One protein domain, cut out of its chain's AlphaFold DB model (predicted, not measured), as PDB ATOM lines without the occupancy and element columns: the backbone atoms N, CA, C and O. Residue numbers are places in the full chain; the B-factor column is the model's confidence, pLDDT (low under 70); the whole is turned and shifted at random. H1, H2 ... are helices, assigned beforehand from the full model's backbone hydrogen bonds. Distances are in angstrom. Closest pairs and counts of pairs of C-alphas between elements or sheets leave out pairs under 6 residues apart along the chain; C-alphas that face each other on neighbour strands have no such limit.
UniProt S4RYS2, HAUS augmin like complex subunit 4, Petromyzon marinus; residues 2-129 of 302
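AT A GLANCE: This is residues 2 to 129 of the 302 residues of the protein "HAUS augmin like complex subunit 4" of Petromyzon marinus (UniProt S4RYS2). Two long helices, H1 and H2, make a V-shaped helical hairpin that is closed near their link, and a third long helix, H4, crosses both arms of the V. Short H3 packs near the far end of H2, while residues 2 to 17 of H1 and 109 to 115 of H4 stick out. The printed part has 128 residues with four named helices, H1 to H4 in order, and no named strand; its class is all helix. It is loose, with a radius of gyration of the C-alphas of 19.9 A, and flat, spanning 65 by 51 by 24 A.

IN THESE COORDINATES: H1, residues 2 to 35, begins at C-alpha 2 at (-5.944, -11.273, -18.939) and is 49.0 A long. H2, residues 41 to 62, is 31.6 A long. H3 holds residues 80 to 84. H4, residues 90 to 119, is 43.2 A long and ends at C-alpha 119 at (13.560, -37.738, -25.148).

HOW THE PARTS SIT: H2 is the hub, touching three helices. With residues 43 to 47 alone it touches H1, at a steep tilt of 39 degrees, opposite ways; the closest C-alphas, of Leu 30 and Phe 47, are 7.1 A apart. H2 touches H4 about perpendicular, at 89 degrees, closest at the C-alphas of Phe 46 and Met 96, 6.3 A. H2 touches H3, closest at the C-alphas of Ile 60 and Arg 80, 6.3 A. H1 touches H4 about perpendicular, at 75 degrees, closest at the C-alphas of Glu 22 and Leu 104, 6.9 A. H3 is apart from H1 and H4. In H1, H2, H3 and H4 every O i to N i+4 pair is within hydrogen-bond range.

THE WHOLE: The C-alphas farthest apart, of Asp 71 and Gly 126, are 66.2 A apart. The printed part has no cut. The link from H2 to H3 is long, with 17 residues. Mean pLDDT of the printed part is 72.5; residues 61 to 88 and 121 to 129 are among those under 70.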
ATOM      1  N   ALA A   2      -5.533 -10.784 -17.616       74.56
ATOM      2  CA  ALA A   2      -5.944 -11.273 -18.939       74.56
ATOM      3  C   ALA A   2      -5.078 -12.411 -19.526       74.56
ATOM      4  O   ALA A   2      -5.616 -13.394 -20.018       74.56
ATOM      5  N   GLU A   3      -3.745 -12.351 -19.420       72.81
ATOM      6  CA  GLU A   3      -2.879 -13.441 -19.918       72.81
ATOM      7  C   GLU A   3      -3.052 -14.752 -19.139       72.81
ATOM      8  O   GLU A   3      -2.926 -15.841 -19.700       72.81
ATOM      9  N   LYS A   4      -3.367 -14.670 -17.840       80.12
ATOM     10  CA  LYS A   4      -3.635 -15.855 -17.013       80.12
ATOM     11  C   LYS A   4      -4.983 -16.477 -17.380       80.12
ATOM     12  O   LYS A   4      -5.064 -17.696 -17.505       80.12
ATOM     13  N   GLU A   5      -6.001 -15.653 -17.619       83.38
ATOM     14  CA  GLU A   5      -7.324 -16.087 -18.086       83.38
ATOM     15  C   GLU A   5      -7.239 -16.705 -19.488       83.38
ATOM     16  O   GLU A   5      -7.682 -17.836 -19.688       83.38
ATOM     17  N   MET A   6      -6.548 -16.054 -20.427       80.94
ATOM     18  CA  MET A   6      -6.298 -16.587 -21.769       80.94
ATOM     19  C   MET A   6      -5.543 -17.922 -21.731       80.94
ATOM     20  O   MET A   6      -5.910 -18.859 -22.440       80.94
ATOM     21  N   ASN A   7      -4.526 -18.051 -20.873       82.44
ATOM     22  CA  ASN A   7      -3.819 -19.317 -20.694       82.44
ATOM     23  C   ASN A   7      -4.720 -20.401 -20.087       82.44
ATOM     24  O   ASN A   7      -4.648 -21.549 -20.523       82.44
ATOM     25  N   SER A   8      -5.604 -20.061 -19.145       83.75
ATOM     26  CA  SER A   8      -6.563 -21.024 -18.590       83.75
ATOM     27  C   SER A   8      -7.573 -21.511 -19.635       83.75
ATOM     28  O   SER A   8      -7.778 -22.720 -19.754       83.75
ATOM     29  N   HIS A   9      -8.108 -20.615 -20.470       85.19
ATOM     30  CA  HIS A   9      -8.989 -20.976 -21.584       85.19
ATOM     31  C   HIS A   9      -8.266 -21.819 -22.636       85.19
ATOM     32  O   HIS A   9      -8.804 -22.823 -23.096       85.19
ATOM     33  N   LYS A  10      -7.016 -21.474 -22.966       87.38
ATOM     34  CA  LYS A  10      -6.183 -22.256 -23.885       87.38
ATOM     35  C   LYS A  10      -5.926 -23.664 -23.353       87.38
ATOM     36  O   LYS A  10      -6.038 -24.624 -24.107       87.38
ATOM     37  N   VAL A  11      -5.613 -23.808 -22.066       87.81
ATOM     38  CA  VAL A  11      -5.416 -25.124 -21.435       87.81
ATOM     39  C   VAL A  11      -6.718 -25.926 -21.419       87.81
ATOM     40  O   VAL A  11      -6.688 -27.112 -21.735       87.81
ATOM     41  N   ALA A  12      -7.853 -25.305 -21.095       88.25
ATOM     42  CA  ALA A  12      -9.156 -25.970 -21.120       88.25
ATOM     43  C   ALA A  12      -9.518 -26.461 -22.533       88.25
ATOM     44  O   ALA A  12      -9.917 -27.611 -22.702       88.25
ATOM     45  N   TRP A  13      -9.290 -25.627 -23.551       91.19
ATOM     46  CA  TRP A  13      -9.504 -25.994 -24.948       91.19
ATOM     47  C   TRP A  13      -8.566 -27.115 -25.405       91.19
ATOM     48  O   TRP A  13      -9.022 -28.079 -26.012       91.19
ATOM     49  N   LEU A  14      -7.273 -27.040 -25.071       88.62
ATOM     50  CA  LEU A  14      -6.303 -28.085 -25.413       88.62
ATOM     51  C   LEU A  14      -6.657 -29.423 -24.758       88.62
ATOM     52  O   LEU A  14      -6.578 -30.450 -25.419       88.62
ATOM     53  N   LYS A  15      -7.096 -29.414 -23.492       87.38
ATOM     54  CA  LYS A  15      -7.590 -30.622 -22.816       87.38
ATOM     55  C   LYS A  15      -8.798 -31.212 -23.542       87.38
ATOM     56  O   LYS A  15      -8.806 -32.407 -23.814       87.38
ATOM     57  N   GLY A  16      -9.781 -30.379 -23.893       86.44
ATOM     58  CA  GLY A  16     -10.960 -30.816 -24.642       86.44
ATOM     59  C   GLY A  16     -10.608 -31.383 -26.020       86.44
ATOM     60  O   GLY A  16     -11.110 -32.438 -26.396       86.44
ATOM     61  N   LYS A  17      -9.691 -30.730 -26.740       88.12
ATOM     62  CA  LYS A  17      -9.231 -31.175 -28.057       88.12
ATOM     63  C   LYS A  17      -8.483 -32.505 -27.997       88.12
ATOM     64  O   LYS A  17      -8.783 -33.386 -28.789       88.12
ATOM     65  N   VAL A  18      -7.557 -32.669 -27.048       86.50
ATOM     66  CA  VAL A  18      -6.824 -33.933 -26.872       86.50
ATOM     67  C   VAL A  18      -7.797 -35.075 -26.587       86.50
ATOM     68  O   VAL A  18      -7.717 -36.106 -27.236       86.50
ATOM     69  N   LEU A  19      -8.761 -34.879 -25.682       85.50
ATOM     70  CA  LEU A  19      -9.765 -35.904 -25.386       85.50
ATOM     71  C   LEU A  19     -10.611 -36.261 -26.615       85.50
ATOM     72  O   LEU A  19     -10.858 -37.437 -26.858       85.50
ATOM     73  N   TYR A  20     -11.026 -35.270 -27.404       84.19
ATOM     74  CA  TYR A  20     -11.773 -35.506 -28.639       84.19
ATOM     75  C   TYR A  20     -10.950 -36.286 -29.676       84.19
ATOM     76  O   TYR A  20     -11.438 -37.274 -30.222       84.19
ATOM     77  N   ASP A  21      -9.697 -35.887 -29.907       84.88
ATOM     78  CA  ASP A  21      -8.806 -36.545 -30.867       84.88
ATOM     79  C   ASP A  21      -8.525 -38.008 -30.457       84.88
ATOM     80  O   ASP A  21      -8.572 -38.898 -31.308       84.88
ATOM     81  N   GLU A  22      -8.336 -38.290 -29.159       84.81
ATOM     82  CA  GLU A  22      -8.184 -39.665 -28.649       84.81
ATOM     83  C   GLU A  22      -9.456 -40.505 -28.816       84.81
ATOM     84  O   GLU A  22      -9.383 -41.664 -29.220       84.81
ATOM     85  N   ILE A  23     -10.638 -39.940 -28.541       82.81
ATOM     86  CA  ILE A  23     -11.915 -40.642 -28.746       82.81
ATOM     87  C   ILE A  23     -12.090 -40.987 -30.234       82.81
ATOM     88  O   ILE A  23     -12.473 -42.109 -30.569       82.81
ATOM     89  N   GLN A  24     -11.748 -40.065 -31.138       83.00
ATOM     90  CA  GLN A  24     -11.782 -40.297 -32.585       83.00
ATOM     91  C   GLN A  24     -10.739 -41.327 -33.051       83.00
ATOM     92  O   GLN A  24     -10.996 -42.090 -33.985       83.00
ATOM     93  N   ASP A  25      -9.552 -41.368 -32.443       83.25
ATOM     94  CA  ASP A  25      -8.549 -42.416 -32.689       83.25
ATOM     95  C   ASP A  25      -9.065 -43.796 -32.234       83.25
ATOM     96  O   ASP A  25      -8.984 -44.761 -32.995       83.25
ATOM     97  N   ILE A  26      -9.677 -43.893 -31.047       80.69
ATOM     98  CA  ILE A  26     -10.260 -45.141 -30.521       80.69
ATOM     99  C   ILE A  26     -11.394 -45.648 -31.423       80.69
ATOM    100  O   ILE A  26     -11.450 -46.839 -31.732       80.69
ATOM    101  N   LEU A  27     -12.271 -44.762 -31.903       79.31
ATOM    102  CA  LEU A  27     -13.328 -45.124 -32.855       79.31
ATOM    103  C   LEU A  27     -12.763 -45.657 -34.174       79.31
ATOM    104  O   LEU A  27     -13.279 -46.637 -34.714       79.31
ATOM    105  N   ARG A  28     -11.692 -45.040 -34.688       82.38
ATOM    106  CA  ARG A  28     -11.003 -45.506 -35.900       82.38
ATOM    107  C   ARG A  28     -10.372 -46.880 -35.687       82.38
ATOM    108  O   ARG A  28     -10.588 -47.767 -36.511       82.38
ATOM    109  N   ASP A  29      -9.685 -47.088 -34.569       80.38
ATOM    110  CA  ASP A  29      -9.089 -48.379 -34.211       80.38
ATOM    111  C   ASP A  29     -10.150 -49.483 -34.074       80.38
ATOM    112  O   ASP A  29      -9.975 -50.590 -34.590       80.38
ATOM    113  N   LEU A  30     -11.282 -49.191 -33.426       74.00
ATOM    114  CA  LEU A  30     -12.390 -50.138 -33.276       74.00
ATOM    115  C   LEU A  30     -13.062 -50.450 -34.617       74.00
ATOM    116  O   LEU A  30     -13.329 -51.617 -34.903       74.00
ATOM    117  N   LYS A  31     -13.249 -49.452 -35.489       76.12
ATOM    118  CA  LYS A  31     -13.770 -49.650 -36.851       76.12
ATOM    119  C   LYS A  31     -12.857 -50.555 -37.685       76.12
ATOM    120  O   LYS A  31     -13.348 -51.436 -38.390       76.12
ATOM    121  N   MET A  32     -11.538 -50.399 -37.551       76.25
ATOM    122  CA  MET A  32     -10.552 -51.279 -38.191       76.25
ATOM    123  C   MET A  32     -10.599 -52.711 -37.629       76.25
ATOM    124  O   MET A  32     -10.558 -53.674 -38.394       76.25
ATOM    125  N   ARG A  33     -10.748 -52.884 -36.307       72.12
ATOM    126  CA  ARG A  33     -10.885 -54.216 -35.677       72.12
ATOM    127  C   ARG A  33     -12.179 -54.933 -36.070       72.12
ATOM    128  O   ARG A  33     -12.160 -56.148 -36.273       72.12
ATOM    129  N   ILE A  34     -13.282 -54.193 -36.205       70.75
ATOM    130  CA  ILE A  34     -14.574 -54.716 -36.671       70.75
ATOM    131  C   ILE A  34     -14.477 -55.150 -38.141       70.75
ATOM    132  O   ILE A  34     -14.940 -56.239 -38.471       70.75
ATOM    133  N   GLY A  35     -13.820 -54.359 -38.999       69.25
ATOM    134  CA  GLY A  35     -13.583 -54.708 -40.408       69.25
ATOM    135  C   GLY A  35     -12.717 -55.958 -40.604       69.25
ATOM    136  O   GLY A  35     -12.914 -56.699 -41.562       69.25
ATOM    137  N   ASN A  36     -11.816 -56.242 -39.660       72.75
ATOM    138  CA  ASN A  36     -10.928 -57.406 -39.691       72.75
ATOM    139  C   ASN A  36     -11.524 -58.673 -39.033       72.75
ATOM    140  O   ASN A  36     -10.816 -59.669 -38.908       72.75
ATOM    141  N   ASN A  37     -12.796 -58.666 -38.598       62.47
ATOM    142  CA  ASN A  37     -13.472 -59.775 -37.892       62.47
ATOM    143  C   ASN A  37     -12.809 -60.243 -36.574       62.47
ATOM    144  O   ASN A  37     -13.136 -61.313 -36.067       62.47
ATOM    145  N   VAL A  38     -11.926 -59.436 -35.978       62.53
ATOM    146  CA  VAL A  38     -11.255 -59.737 -34.691       62.53
ATOM    147  C   VAL A  38     -12.077 -59.240 -33.485       62.53
ATOM    148  O   VAL A  38     -11.766 -59.546 -32.339       62.53
ATOM    149  N   ALA A  39     -13.140 -58.470 -33.726       62.25
ATOM    150  CA  ALA A  39     -13.938 -57.826 -32.684       62.25
ATOM    151  C   ALA A  39     -14.900 -58.792 -31.968       62.25
ATOM    152  O   ALA A  39     -15.661 -59.524 -32.611       62.25
ATOM    153  N   THR A  40     -14.929 -58.724 -30.636       71.06
ATOM    154  CA  THR A  40     -15.899 -59.460 -29.811       71.06
ATOM    155  C   THR A  40     -17.306 -58.855 -29.931       71.06
ATOM    156  O   THR A  40     -17.481 -57.704 -30.338       71.06
ATOM    157  N   SER A  41     -18.347 -59.623 -29.585       65.25
ATOM    158  CA  SER A  41     -19.740 -59.127 -29.577       65.25
ATOM    159  C   SER A  41     -19.910 -57.898 -28.667       65.25
ATOM    160  O   SER A  41     -20.647 -56.965 -28.985       65.25
ATOM    161  N   GLU A  42     -19.149 -57.854 -27.572       65.81
ATOM    162  CA  GLU A  42     -19.105 -56.732 -26.632       65.81
ATOM    163  C   GLU A  42     -18.447 -55.484 -27.235       65.81
ATOM    164  O   GLU A  42     -18.883 -54.375 -26.943       65.81
ATOM    165  N   ASP A  43     -17.463 -55.639 -28.129       66.88
ATOM    166  CA  ASP A  43     -16.832 -54.521 -28.851       66.88
ATOM    167  C   ASP A  43     -17.775 -53.888 -29.873       66.88
ATOM    168  O   ASP A  43     -17.747 -52.676 -30.079       66.88
ATOM    169  N   LYS A  44     -18.636 -54.700 -30.501       69.62
ATOM    170  CA  LYS A  44     -19.661 -54.218 -31.438       69.62
ATOM    171  C   LYS A  44     -20.765 -53.455 -30.708       69.62
ATOM    172  O   LYS A  44     -21.166 -52.392 -31.173       69.62
ATOM    173  N   CYS A  45     -21.203 -53.964 -29.555       67.25
ATOM    174  CA  CYS A  45     -22.166 -53.284 -28.689       67.25
ATOM    175  C   CYS A  45     -21.580 -51.971 -28.139       67.25
ATOM    176  O   CYS A  45     -22.195 -50.919 -28.270       67.25
ATOM    177  N   PHE A  46     -20.332 -51.998 -27.655       69.56
ATOM    178  CA  PHE A  46     -19.589 -50.813 -27.221       69.56
ATOM    179  C   PHE A  46     -19.485 -49.763 -28.344       69.56
ATOM    180  O   PHE A  46     -19.884 -48.615 -28.164       69.56
ATOM    181  N   PHE A  47     -19.030 -50.145 -29.537       71.06
ATOM    182  CA  PHE A  47     -18.914 -49.221 -30.668       71.06
ATOM    183  C   PHE A  47     -20.255 -48.561 -31.031       71.06
ATOM    184  O   PHE A  47     -20.313 -47.343 -31.175       71.06
ATOM    185  N   GLN A  48     -21.341 -49.338 -31.097       74.31
ATOM    186  CA  GLN A  48     -22.680 -48.821 -31.404       74.31
ATOM    187  C   GLN A  48     -23.203 -47.868 -30.323       74.31
ATOM    188  O   GLN A  48     -23.717 -46.800 -30.644       74.31
ATOM    189  N   THR A  49     -23.036 -48.212 -29.043       75.62
ATOM    190  CA  THR A  49     -23.425 -47.352 -27.915       75.62
ATOM    191  C   THR A  49     -22.629 -46.040 -27.907       75.62
ATOM    192  O   THR A  49     -23.202 -44.980 -27.653       75.62
ATOM    193  N   LEU A  50     -21.324 -46.079 -28.208       75.88
ATOM    194  CA  LEU A  50     -20.457 -44.896 -28.250       75.88
ATOM    195  C   LEU A  50     -20.778 -43.983 -29.441       75.88
ATOM    196  O   LEU A  50     -20.881 -42.770 -29.267       75.88
ATOM    197  N   GLU A  51     -20.980 -44.557 -30.627       76.81
ATOM    198  CA  GLU A  51     -21.340 -43.829 -31.850       76.81
ATOM    199  C   GLU A  51     -22.716 -43.157 -31.708       76.81
ATOM    200  O   GLU A  51     -22.867 -41.984 -32.042       76.81
ATOM    201  N   GLN A  52     -23.692 -43.845 -31.102       76.56
ATOM    202  CA  GLN A  52     -25.003 -43.273 -30.769       76.56
ATOM    203  C   GLN A  52     -24.898 -42.126 -29.754       76.56
ATOM    204  O   GLN A  52     -25.539 -41.091 -29.931       76.56
ATOM    205  N   CYS A  53     -24.069 -42.262 -28.712       74.44
ATOM    206  CA  CYS A  53     -23.861 -41.187 -27.737       74.44
ATOM    207  C   CYS A  53     -23.195 -39.961 -28.376       74.44
ATOM    208  O   CYS A  53     -23.644 -38.841 -28.143       74.44
ATOM    209  N   LEU A  54     -22.166 -40.160 -29.205       76.81
ATOM    210  CA  LEU A  54     -21.480 -39.074 -29.905       76.81
ATOM    211  C   LEU A  54     -22.410 -38.362 -30.882       76.81
ATOM    212  O   LEU A  54     -22.540 -37.142 -30.808       76.81
ATOM    213  N   PHE A  55     -23.147 -39.118 -31.696       73.50
ATOM    214  CA  PHE A  55     -24.127 -38.579 -32.632       73.50
ATOM    215  C   PHE A  55     -25.201 -37.737 -31.929       73.50
ATOM    216  O   PHE A  55     -25.524 -36.635 -32.378       73.50
ATOM    217  N   VAL A  56     -25.723 -38.208 -30.791       77.38
ATOM    218  CA  VAL A  56     -26.697 -37.452 -29.992       77.38
ATOM    219  C   VAL A  56     -26.063 -36.191 -29.400       77.38
ATOM    220  O   VAL A  56     -26.679 -35.127 -29.441       77.38
ATOM    221  N   THR A  57     -24.828 -36.256 -28.896       73.25
ATOM    222  CA  THR A  57     -24.148 -35.071 -28.347       73.25
ATOM    223  C   THR A  57     -23.791 -34.032 -29.408       73.25
ATOM    224  O   THR A  57     -23.978 -32.841 -29.165       73.25
ATOM    225  N   GLU A  58     -23.350 -34.452 -30.594       77.56
ATOM    226  CA  GLU A  58     -23.088 -33.568 -31.731       77.56
ATOM    227  C   GLU A  58     -24.390 -32.931 -32.220       77.56
ATOM    228  O   GLU A  58     -24.443 -31.719 -32.418       77.56
ATOM    229  N   SER A  59     -25.476 -33.706 -32.296       71.62
ATOM    230  CA  SER A  59     -26.812 -33.203 -32.635       71.62
ATOM    231  C   SER A  59     -27.315 -32.172 -31.618       71.62
ATOM    232  O   SER A  59     -27.848 -31.132 -31.997       71.62
ATOM    233  N   ILE A  60     -27.100 -32.399 -30.316       70.81
ATOM    234  CA  ILE A  60     -27.446 -31.440 -29.251       70.81
ATOM    235  C   ILE A  60     -26.556 -30.186 -29.300       70.81
ATOM    236  O   ILE A  60     -27.042 -29.086 -29.021       70.81
ATOM    237  N   GLY A  61     -25.276 -30.339 -29.647       69.75
ATOM    238  CA  GLY A  61     -24.322 -29.242 -29.822       69.75
ATOM    239  C   GLY A  61     -24.661 -28.357 -31.021       69.75
ATOM    240  O   GLY A  61     -24.667 -27.135 -30.892       69.75
ATOM    241  N   LEU A  62     -25.045 -28.962 -32.148       69.31
ATOM    242  CA  LEU A  62     -25.532 -28.267 -33.345       69.31
ATOM    243  C   LEU A  62     -26.875 -27.561 -33.101       69.31
ATOM    244  O   LEU A  62     -27.108 -26.482 -33.635       69.31
ATOM    245  N   LEU A  63     -27.732 -28.118 -32.239       66.00
ATOM    246  CA  LEU A  63     -28.942 -27.444 -31.746       66.00
ATOM    247  C   LEU A  63     -28.640 -26.352 -30.698       66.00
ATOM    248  O   LEU A  63     -29.535 -25.606 -30.308       66.00
ATOM    249  N   GLY A  64     -27.406 -26.282 -30.187       56.59
ATOM    250  CA  GLY A  64     -27.026 -25.507 -29.007       56.59
ATOM    251  C   GLY A  64     -26.279 -24.204 -29.239       56.59
ATOM    252  O   GLY A  64     -25.989 -23.533 -28.257       56.59
ATOM    253  N   THR A  65     -25.997 -23.816 -30.478       53.53
ATOM    254  CA  THR A  65     -25.374 -22.515 -30.773       53.53
ATOM    255  C   THR A  65     -26.382 -21.387 -30.995       53.53
ATOM    256  O   THR A  65     -26.001 -20.226 -30.912       53.53
ATOM    257  N   ASP A  66     -27.665 -21.707 -31.210       49.22
ATOM    258  CA  ASP A  66     -28.713 -20.721 -31.536       49.22
ATOM    259  C   ASP A  66     -29.880 -20.662 -30.525       49.22
ATOM    260  O   ASP A  66     -30.768 -19.819 -30.662       49.22
ATOM    261  N   SER A  67     -29.899 -21.524 -29.498       48.38
ATOM    262  CA  SER A  67     -31.052 -21.664 -28.585       48.38
ATOM    263  C   SER A  67     -31.081 -20.678 -27.407       48.38
ATOM    264  O   SER A  67     -32.070 -20.669 -26.681       48.38
ATOM    265  N   ASP A  68     -30.072 -19.817 -27.235       48.31
ATOM    266  CA  ASP A  68     -30.104 -18.738 -26.223       48.31
ATOM    267  C   ASP A  68     -31.038 -17.573 -26.621       48.31
ATOM    268  O   ASP A  68     -31.155 -16.572 -25.917       48.31
ATOM    269  N   ARG A  69     -31.729 -17.685 -27.761       49.97
ATOM    270  CA  ARG A  69     -32.831 -16.799 -28.145       49.97
ATOM    271  C   ARG A  69     -34.145 -17.536 -27.895       49.97
ATOM    272  O   ARG A  69     -34.599 -18.264 -28.772       49.97
ATOM    273  N   GLU A  70     -34.746 -17.326 -26.726       52.72
ATOM    274  CA  GLU A  70     -35.970 -17.980 -26.209       52.72
ATOM    275  C   GLU A  70     -37.242 -17.907 -27.098       52.72
ATOM    276  O   GLU A  70     -38.297 -18.350 -26.668       52.72
ATOM    277  N   ASP A  71     -37.184 -17.431 -28.346       52.72
ATOM    278  CA  ASP A  71     -38.383 -17.073 -29.127       52.72
ATOM    279  C   ASP A  71     -38.477 -17.670 -30.546       52.72
ATOM    280  O   ASP A  71     -39.303 -17.241 -31.357       52.72
ATOM    281  N   LYS A  72     -37.666 -18.678 -30.899       50.88
ATOM    282  CA  LYS A  72     -37.862 -19.416 -32.164       50.88
ATOM    283  C   LYS A  72     -37.932 -20.922 -31.932       50.88
ATOM    284  O   LYS A  72     -36.977 -21.482 -31.398       50.88
ATOM    285  N   PRO A  73     -39.010 -21.609 -32.368       53.75
ATOM    286  CA  PRO A  73     -39.029 -23.061 -32.328       53.75
ATOM    287  C   PRO A  73     -37.896 -23.591 -33.223       53.75
ATOM    288  O   PRO A  73     -37.715 -23.079 -34.335       53.75
ATOM    289  N   PRO A  74     -37.124 -24.595 -32.770       57.44
ATOM    290  CA  PRO A  74     -36.046 -25.162 -33.569       57.44
ATOM    291  C   PRO A  74     -36.602 -25.681 -34.902       57.44
ATOM    292  O   PRO A  74     -37.707 -26.226 -34.947       57.44
ATOM    293  N   LEU A  75     -35.831 -25.508 -35.985       55.81
ATOM    294  CA  LEU A  75     -36.236 -25.661 -37.397       55.81
ATOM    295  C   LEU A  75     -36.897 -27.014 -37.753       55.81
ATOM    296  O   LEU A  75     -37.478 -27.154 -38.825       55.81
ATOM    297  N   LEU A  76     -36.812 -28.007 -36.861       60.44
ATOM    298  CA  LEU A  76     -37.314 -29.372 -37.026       60.44
ATOM    299  C   LEU A  76     -38.248 -29.842 -35.892       60.44
ATOM    300  O   LEU A  76     -38.557 -31.027 -35.830       60.44
ATOM    301  N   ARG A  77     -38.679 -28.961 -34.972       56.84
ATOM    302  CA  ARG A  77     -39.457 -29.297 -33.751       56.84
ATOM    303  C   ARG A  77     -38.826 -30.342 -32.811       56.84
ATOM    304  O   ARG A  77     -39.426 -30.648 -31.790       56.84
ATOM    305  N   LEU A  78     -37.625 -30.832 -33.112       59.75
ATOM    306  CA  LEU A  78     -36.839 -31.722 -32.261       59.75
ATOM    307  C   LEU A  78     -36.399 -30.966 -31.006       59.75
ATOM    308  O   LEU A  78     -35.581 -30.045 -31.089       59.75
ATOM    309  N   HIS A  79     -36.945 -31.341 -29.851       61.81
ATOM    310  CA  HIS A  79     -36.446 -30.855 -28.572       61.81
ATOM    311  C   HIS A  79     -35.202 -31.641 -28.154       61.81
ATOM    312  O   HIS A  79     -35.018 -32.811 -28.495       61.81
ATOM    313  N   ARG A  80     -34.353 -31.003 -27.336       61.00
ATOM    314  CA  ARG A  80     -33.217 -31.667 -26.672       61.00
ATOM    315  C   ARG A  80     -33.654 -32.910 -25.883       61.00
ATOM    316  O   ARG A  80     -32.849 -33.815 -25.696       61.00
ATOM    317  N   ASP A  81     -34.915 -32.961 -25.464       62.88
ATOM    318  CA  ASP A  81     -35.504 -34.071 -24.717       62.88
ATOM    319  C   ASP A  81     -35.916 -35.262 -25.595       62.88
ATOM    320  O   ASP A  81     -35.802 -36.398 -25.142       62.88
ATOM    321  N   ASP A  82     -36.270 -35.046 -26.866       63.47
ATOM    322  CA  ASP A  82     -36.577 -36.131 -27.815       63.47
ATOM    323  C   ASP A  82     -35.302 -36.884 -28.225       63.47
ATOM    324  O   ASP A  82     -35.284 -38.107 -28.350       63.47
ATOM    325  N   LEU A  83     -34.184 -36.161 -28.353       62.59
ATOM    326  CA  LEU A  83     -32.868 -36.750 -28.625       62.59
ATOM    327  C   LEU A  83     -32.292 -37.497 -27.413       62.59
ATOM    328  O   LEU A  83     -31.531 -38.448 -27.580       62.59
ATOM    329  N   ARG A  84     -32.684 -37.118 -26.189       64.06
ATOM    330  CA  ARG A  84     -32.333 -37.851 -24.960       64.06
ATOM    331  C   ARG A  84     -33.067 -39.188 -24.836       64.06
ATOM    332  O   ARG A  84     -32.586 -40.052 -24.114       64.06
ATOM    333  N   GLN A  85     -34.182 -39.389 -25.539       64.44
ATOM    334  CA  GLN A  85     -34.883 -40.681 -25.581       64.44
ATOM    335  C   GLN A  85     -34.187 -41.708 -26.492       64.44
ATOM    336  O   GLN A  85     -34.425 -42.903 -26.350       64.44
ATOM    337  N   LEU A  86     -33.297 -41.261 -27.388       62.88
ATOM    338  CA  LEU A  86     -32.454 -42.113 -28.241       62.88
ATOM    339  C   LEU A  86     -31.146 -42.545 -27.554       62.88
ATOM    340  O   LEU A  86     -30.332 -43.244 -28.157       62.88
ATOM    341  N   LEU A  87     -30.922 -42.118 -26.307       64.50
ATOM    342  CA  LEU A  87     -29.764 -42.529 -25.522       64.50
ATOM    343  C   LEU A  87     -29.935 -44.009 -25.105       64.50
ATOM    344  O   LEU A  87     -30.998 -44.372 -24.599       64.50
ATOM    345  N   PRO A  88     -28.909 -44.866 -25.268       67.31
ATOM    346  CA  PRO A  88     -28.953 -46.270 -24.838       67.31
ATOM    347  C   PRO A  88     -29.189 -46.403 -23.322       67.31
ATOM    348  O   PRO A  88     -29.079 -45.423 -22.588       67.31
ATOM    349  N   ASN A  89     -29.508 -47.594 -22.805       70.19
ATOM    350  CA  ASN A  89     -29.896 -47.757 -21.395       70.19
ATOM    351  C   ASN A  89     -28.834 -47.195 -20.426       70.19
ATOM    352  O   ASN A  89     -27.633 -47.357 -20.639       70.19
ATOM    353  N   ALA A  90     -29.250 -46.590 -19.304       66.56
ATOM    354  CA  ALA A  90     -28.327 -45.973 -18.336       66.56
ATOM    355  C   ALA A  90     -27.243 -46.946 -17.811       66.56
ATOM    356  O   ALA A  90     -26.121 -46.541 -17.513       66.56
ATOM    357  N   GLN A  91     -27.552 -48.245 -17.750       67.19
ATOM    358  CA  GLN A  91     -26.593 -49.294 -17.388       67.19
ATOM    359  C   GLN A  91     -25.539 -49.556 -18.478       67.19
ATOM    360  O   GLN A  91     -24.385 -49.825 -18.153       67.19
ATOM    361  N   GLU A  92     -25.904 -49.458 -19.756       66.94
ATOM    362  CA  GLU A  92     -24.989 -49.610 -20.896       66.94
ATOM    363  C   GLU A  92     -24.116 -48.366 -21.057       66.94
ATOM    364  O   GLU A  92     -22.919 -48.485 -21.304       66.94
ATOM    365  N   GLN A  93     -24.671 -47.178 -20.794       68.31
ATOM    366  CA  GLN A  93     -23.907 -45.931 -20.746       68.31
ATOM    367  C   GLN A  93     -22.852 -45.922 -19.638       68.31
ATOM    368  O   GLN A  93     -21.753 -45.421 -19.855       68.31
ATOM    369  N   ASN A  94     -23.162 -46.460 -18.456       74.25
ATOM    370  CA  ASN A  94     -22.191 -46.504 -17.362       74.25
ATOM    371  C   ASN A  94     -21.074 -47.514 -17.655       74.25
ATOM    372  O   ASN A  94     -19.904 -47.157 -17.571       74.25
ATOM    373  N   LYS A  95     -21.414 -48.715 -18.143       75.31
ATOM    374  CA  LYS A  95     -20.420 -49.710 -18.589       75.31
ATOM    375  C   LYS A  95     -19.538 -49.187 -19.732       75.31
ATOM    376  O   LYS A  95     -18.338 -49.444 -19.754       75.31
ATOM    377  N   MET A  96     -20.127 -48.432 -20.659       75.94
ATOM    378  CA  MET A  96     -19.426 -47.724 -21.730       75.94
ATOM    379  C   MET A  96     -18.453 -46.683 -21.174       75.94
ATOM    380  O   MET A  96     -17.282 -46.698 -21.536       75.94
ATOM    381  N   LYS A  97     -18.911 -45.797 -20.283       77.44
ATOM    382  CA  LYS A  97     -18.082 -44.737 -19.692       77.44
ATOM    383  C   LYS A  97     -16.905 -45.301 -18.902       77.44
ATOM    384  O   LYS A  97     -15.795 -44.805 -19.069       77.44
ATOM    385  N   ASP A  98     -17.129 -46.350 -18.117       81.19
ATOM    386  CA  ASP A  98     -16.076 -46.996 -17.328       81.19
ATOM    387  C   ASP A  98     -15.016 -47.640 -18.234       81.19
ATOM    388  O   ASP A  98     -13.815 -47.468 -18.021       81.19
ATOM    389  N   ARG A  99     -15.442 -48.321 -19.306       79.88
ATOM    390  CA  ARG A  99     -14.528 -48.928 -20.285       79.88
ATOM    391  C   ARG A  99     -13.819 -47.885 -21.161       79.88
ATOM    392  O   ARG A  99     -12.635 -48.033 -21.446       79.88
ATOM    393  N   LEU A 100     -14.507 -46.811 -21.550       79.94
ATOM    394  CA  LEU A 100     -13.936 -45.699 -22.310       79.94
ATOM    395  C   LEU A 100     -12.867 -44.961 -21.497       79.94
ATOM    396  O   LEU A 100     -11.821 -44.631 -22.043       79.94
ATOM    397  N   ALA A 101     -13.101 -44.736 -20.200       82.88
ATOM    398  CA  ALA A 101     -12.113 -44.132 -19.311       82.88
ATOM    399  C   ALA A 101     -10.831 -44.976 -19.239       82.88
ATOM    400  O   ALA A 101      -9.737 -44.436 -19.389       82.88
ATOM    401  N   GLN A 102     -10.959 -46.303 -19.114       84.75
ATOM    402  CA  GLN A 102      -9.811 -47.216 -19.081       84.75
ATOM    403  C   GLN A 102      -9.030 -47.243 -20.408       84.75
ATOM    404  O   GLN A 102      -7.802 -47.179 -20.393       84.75
ATOM    405  N   GLU A 103      -9.711 -47.301 -21.558       80.31
ATOM    406  CA  GLU A 103      -9.060 -47.280 -22.881       80.31
ATOM    407  C   GLU A 103      -8.382 -45.929 -23.167       80.31
ATOM    408  O   GLU A 103      -7.261 -45.887 -23.681       80.31
ATOM    409  N   LEU A 104      -9.022 -44.817 -22.783       83.94
ATOM    410  CA  LEU A 104      -8.441 -43.478 -22.893       83.94
ATOM    411  C   LEU A 104      -7.183 -43.344 -22.038       83.94
ATOM    412  O   LEU A 104      -6.161 -42.873 -22.535       83.94
ATOM    413  N   GLU A 105      -7.226 -43.786 -20.781       85.50
ATOM    414  CA  GLU A 105      -6.058 -43.772 -19.898       85.50
ATOM    415  C   GLU A 105      -4.916 -44.621 -20.463       85.50
ATOM    416  O   GLU A 105      -3.772 -44.171 -20.488       85.50
ATOM    417  N   GLN A 106      -5.207 -45.816 -20.984       85.25
ATOM    418  CA  GLN A 106      -4.191 -46.678 -21.592       85.25
ATOM    419  C   GLN A 106      -3.543 -46.033 -22.825       85.25
ATOM    420  O   GLN A 106      -2.314 -46.031 -22.934       85.25
ATOM    421  N   LYS A 107      -4.332 -45.447 -23.732       84.00
ATOM    422  CA  LYS A 107      -3.824 -44.774 -24.940       84.00
ATOM    423  C   LYS A 107      -3.023 -43.514 -24.616       84.00
ATOM    424  O   LYS A 107      -1.929 -43.336 -25.160       84.00
ATOM    425  N   LEU A 108      -3.504 -42.675 -23.695       84.69
ATOM    426  CA  LEU A 108      -2.755 -41.504 -23.227       84.69
ATOM    427  C   LEU A 108      -1.436 -41.916 -22.574       84.69
ATOM    428  O   LEU A 108      -0.391 -41.358 -22.906       84.69
ATOM    429  N   ASN A 109      -1.456 -42.936 -21.715       85.88
ATOM    430  CA  ASN A 109      -0.248 -43.456 -21.083       85.88
ATOM    431  C   ASN A 109       0.751 -43.984 -22.127       85.88
ATOM    432  O   ASN A 109       1.938 -43.675 -22.044       85.88
ATOM    433  N   GLN A 110       0.293 -44.695 -23.161       85.50
ATOM    434  CA  GLN A 110       1.146 -45.150 -24.270       85.50
ATOM    435  C   GLN A 110       1.767 -43.990 -25.063       85.50
ATOM    436  O   GLN A 110       2.954 -44.045 -25.398       85.50
ATOM    437  N   LYS A 111       1.007 -42.920 -25.339       86.06
ATOM    438  CA  LYS A 111       1.527 -41.717 -26.011       86.06
ATOM    439  C   LYS A 111       2.540 -40.980 -25.125       86.06
ATOM    440  O   LYS A 111       3.605 -40.598 -25.608       86.06
ATOM    441  N   CYS A 112       2.280 -40.859 -23.822       83.88
ATOM    442  CA  CYS A 112       3.227 -40.295 -22.855       83.88
ATOM    443  C   CYS A 112       4.525 -41.113 -22.759       83.88
ATOM    444  O   CYS A 112       5.610 -40.531 -22.732       83.88
ATOM    445  N   LEU A 113       4.433 -42.445 -22.763       83.62
ATOM    446  CA  LEU A 113       5.598 -43.332 -22.791       83.62
ATOM    447  C   LEU A 113       6.376 -43.202 -24.106       83.62
ATOM    448  O   LEU A 113       7.596 -43.078 -24.076       83.62
ATOM    449  N   SER A 114       5.689 -43.144 -25.250       85.25
ATOM    450  CA  SER A 114       6.313 -42.924 -26.567       85.25
ATOM    451  C   SER A 114       7.105 -41.616 -26.618       85.25
ATOM    452  O   SER A 114       8.245 -41.593 -27.082       85.25
ATOM    453  N   LEU A 115       6.531 -40.532 -26.089       84.12
ATOM    454  CA  LEU A 115       7.227 -39.253 -25.963       84.12
ATOM    455  C   LEU A 115       8.440 -39.377 -25.039       84.12
ATOM    456  O   LEU A 115       9.525 -38.930 -25.394       84.12
ATOM    457  N   TYR A 116       8.300 -40.033 -23.889       82.69
ATOM    458  CA  TYR A 116       9.424 -40.252 -22.981       82.69
ATOM    459  C   TYR A 116      10.579 -41.028 -23.640       82.69
ATOM    460  O   TYR A 116      11.733 -40.622 -23.503       82.69
ATOM    461  N   TYR A 117      10.287 -42.076 -24.418       82.50
ATOM    462  CA  TYR A 117      11.307 -42.831 -25.156       82.50
ATOM    463  C   TYR A 117      12.048 -41.981 -26.195       82.50
ATOM    464  O   TYR A 117      13.251 -42.155 -26.369       82.50
ATOM    465  N   TYR A 118      11.370 -41.026 -26.835       83.50
ATOM    466  CA  TYR A 118      12.008 -40.096 -27.771       83.50
ATOM    467  C   TYR A 118      13.018 -39.165 -27.081       83.50
ATOM    468  O   TYR A 118      14.104 -38.932 -27.604       83.50
ATOM    469  N   PHE A 119      12.686 -38.653 -25.893       74.94
ATOM    470  CA  PHE A 119      13.560 -37.738 -25.148       74.94
ATOM    471  C   PHE A 119      14.628 -38.444 -24.303       74.94
ATOM    472  O   PHE A 119      15.561 -37.803 -23.823       74.94
ATOM    473  N   SER A 120      14.499 -39.745 -24.052       74.25
ATOM    474  CA  SER A 120      15.465 -40.516 -23.260       74.25
ATOM    475  C   SER A 120      15.710 -41.907 -23.855       74.25
ATOM    476  O   SER A 120      15.444 -42.911 -23.187       74.25
ATOM    477  N   PRO A 121      16.266 -41.992 -25.082       67.12
ATOM    478  CA  PRO A 121      16.574 -43.272 -25.722       67.12
ATOM    479  C   PRO A 121      17.630 -44.074 -24.940       67.12
ATOM    480  O   PRO A 121      17.561 -45.297 -24.884       67.12
ATOM    481  N   GLU A 122      18.555 -43.396 -24.252       61.22
ATOM    482  CA  GLU A 122      19.644 -44.018 -23.478       61.22
ATOM    483  C   GLU A 122      19.173 -44.716 -22.189       61.22
ATOM    484  O   GLU A 122      19.843 -45.613 -21.685       61.22
ATOM    485  N   LYS A 123      18.007 -44.339 -21.644       57.50
ATOM    486  CA  LYS A 123      17.463 -44.902 -20.389       57.50
ATOM    487  C   LYS A 123      16.460 -46.035 -20.619       57.50
ATOM    488  O   LYS A 123      15.985 -46.630 -19.656       57.50
ATOM    489  N   ALA A 124      16.143 -46.337 -21.879       52.81
ATOM    490  CA  ALA A 124      15.227 -47.408 -22.263       52.81
ATOM    491  C   ALA A 124      15.865 -48.809 -22.185       52.81
ATOM    492  O   ALA A 124      15.144 -49.793 -22.092       52.81
ATOM    493  N   GLN A 125      17.201 -48.904 -22.189       54.38
ATOM    494  CA  GLN A 125      17.950 -50.170 -22.113       54.38
ATOM    495  C   GLN A 125      18.186 -50.679 -20.677       54.38
ATOM    496  O   GLN A 125      18.761 -51.746 -20.490       54.38
ATOM    497  N   GLY A 126      17.753 -49.933 -19.654       54.06
ATOM    498  CA  GLY A 126      17.766 -50.388 -18.263       54.06
ATOM    499  C   GLY A 126      16.433 -51.035 -17.881       54.06
ATOM    500  O   GLY A 126      15.462 -50.330 -17.605       54.06
ATOM    501  N   ASP A 127      16.394 -52.364 -17.810       54.00
ATOM    502  CA  ASP A 127      15.201 -53.203 -17.576       54.00
ATOM    503  C   ASP A 127      14.500 -53.047 -16.201       54.00
ATOM    504  O   ASP A 127      13.602 -53.819 -15.871       54.00
ATOM    505  N   ALA A 128      14.853 -52.060 -15.371       57.50
ATOM    506  CA  ALA A 128      14.425 -52.015 -13.965       57.50
ATOM    507  C   ALA A 128      13.368 -50.949 -13.611       57.50
ATOM    508  O   ALA A 128      12.879 -50.929 -12.480       57.50
ATOM    509  N   GLU A 129      13.007 -50.038 -14.518       61.09
ATOM    510  CA  GLU A 129      12.028 -48.991 -14.190       61.09
ATOM    511  C   GLU A 129      10.596 -49.454 -14.469       61.09
ATOM    512  O   GLU A 129      10.230 -49.700 -15.613       61.09
TER     513      GLU A 129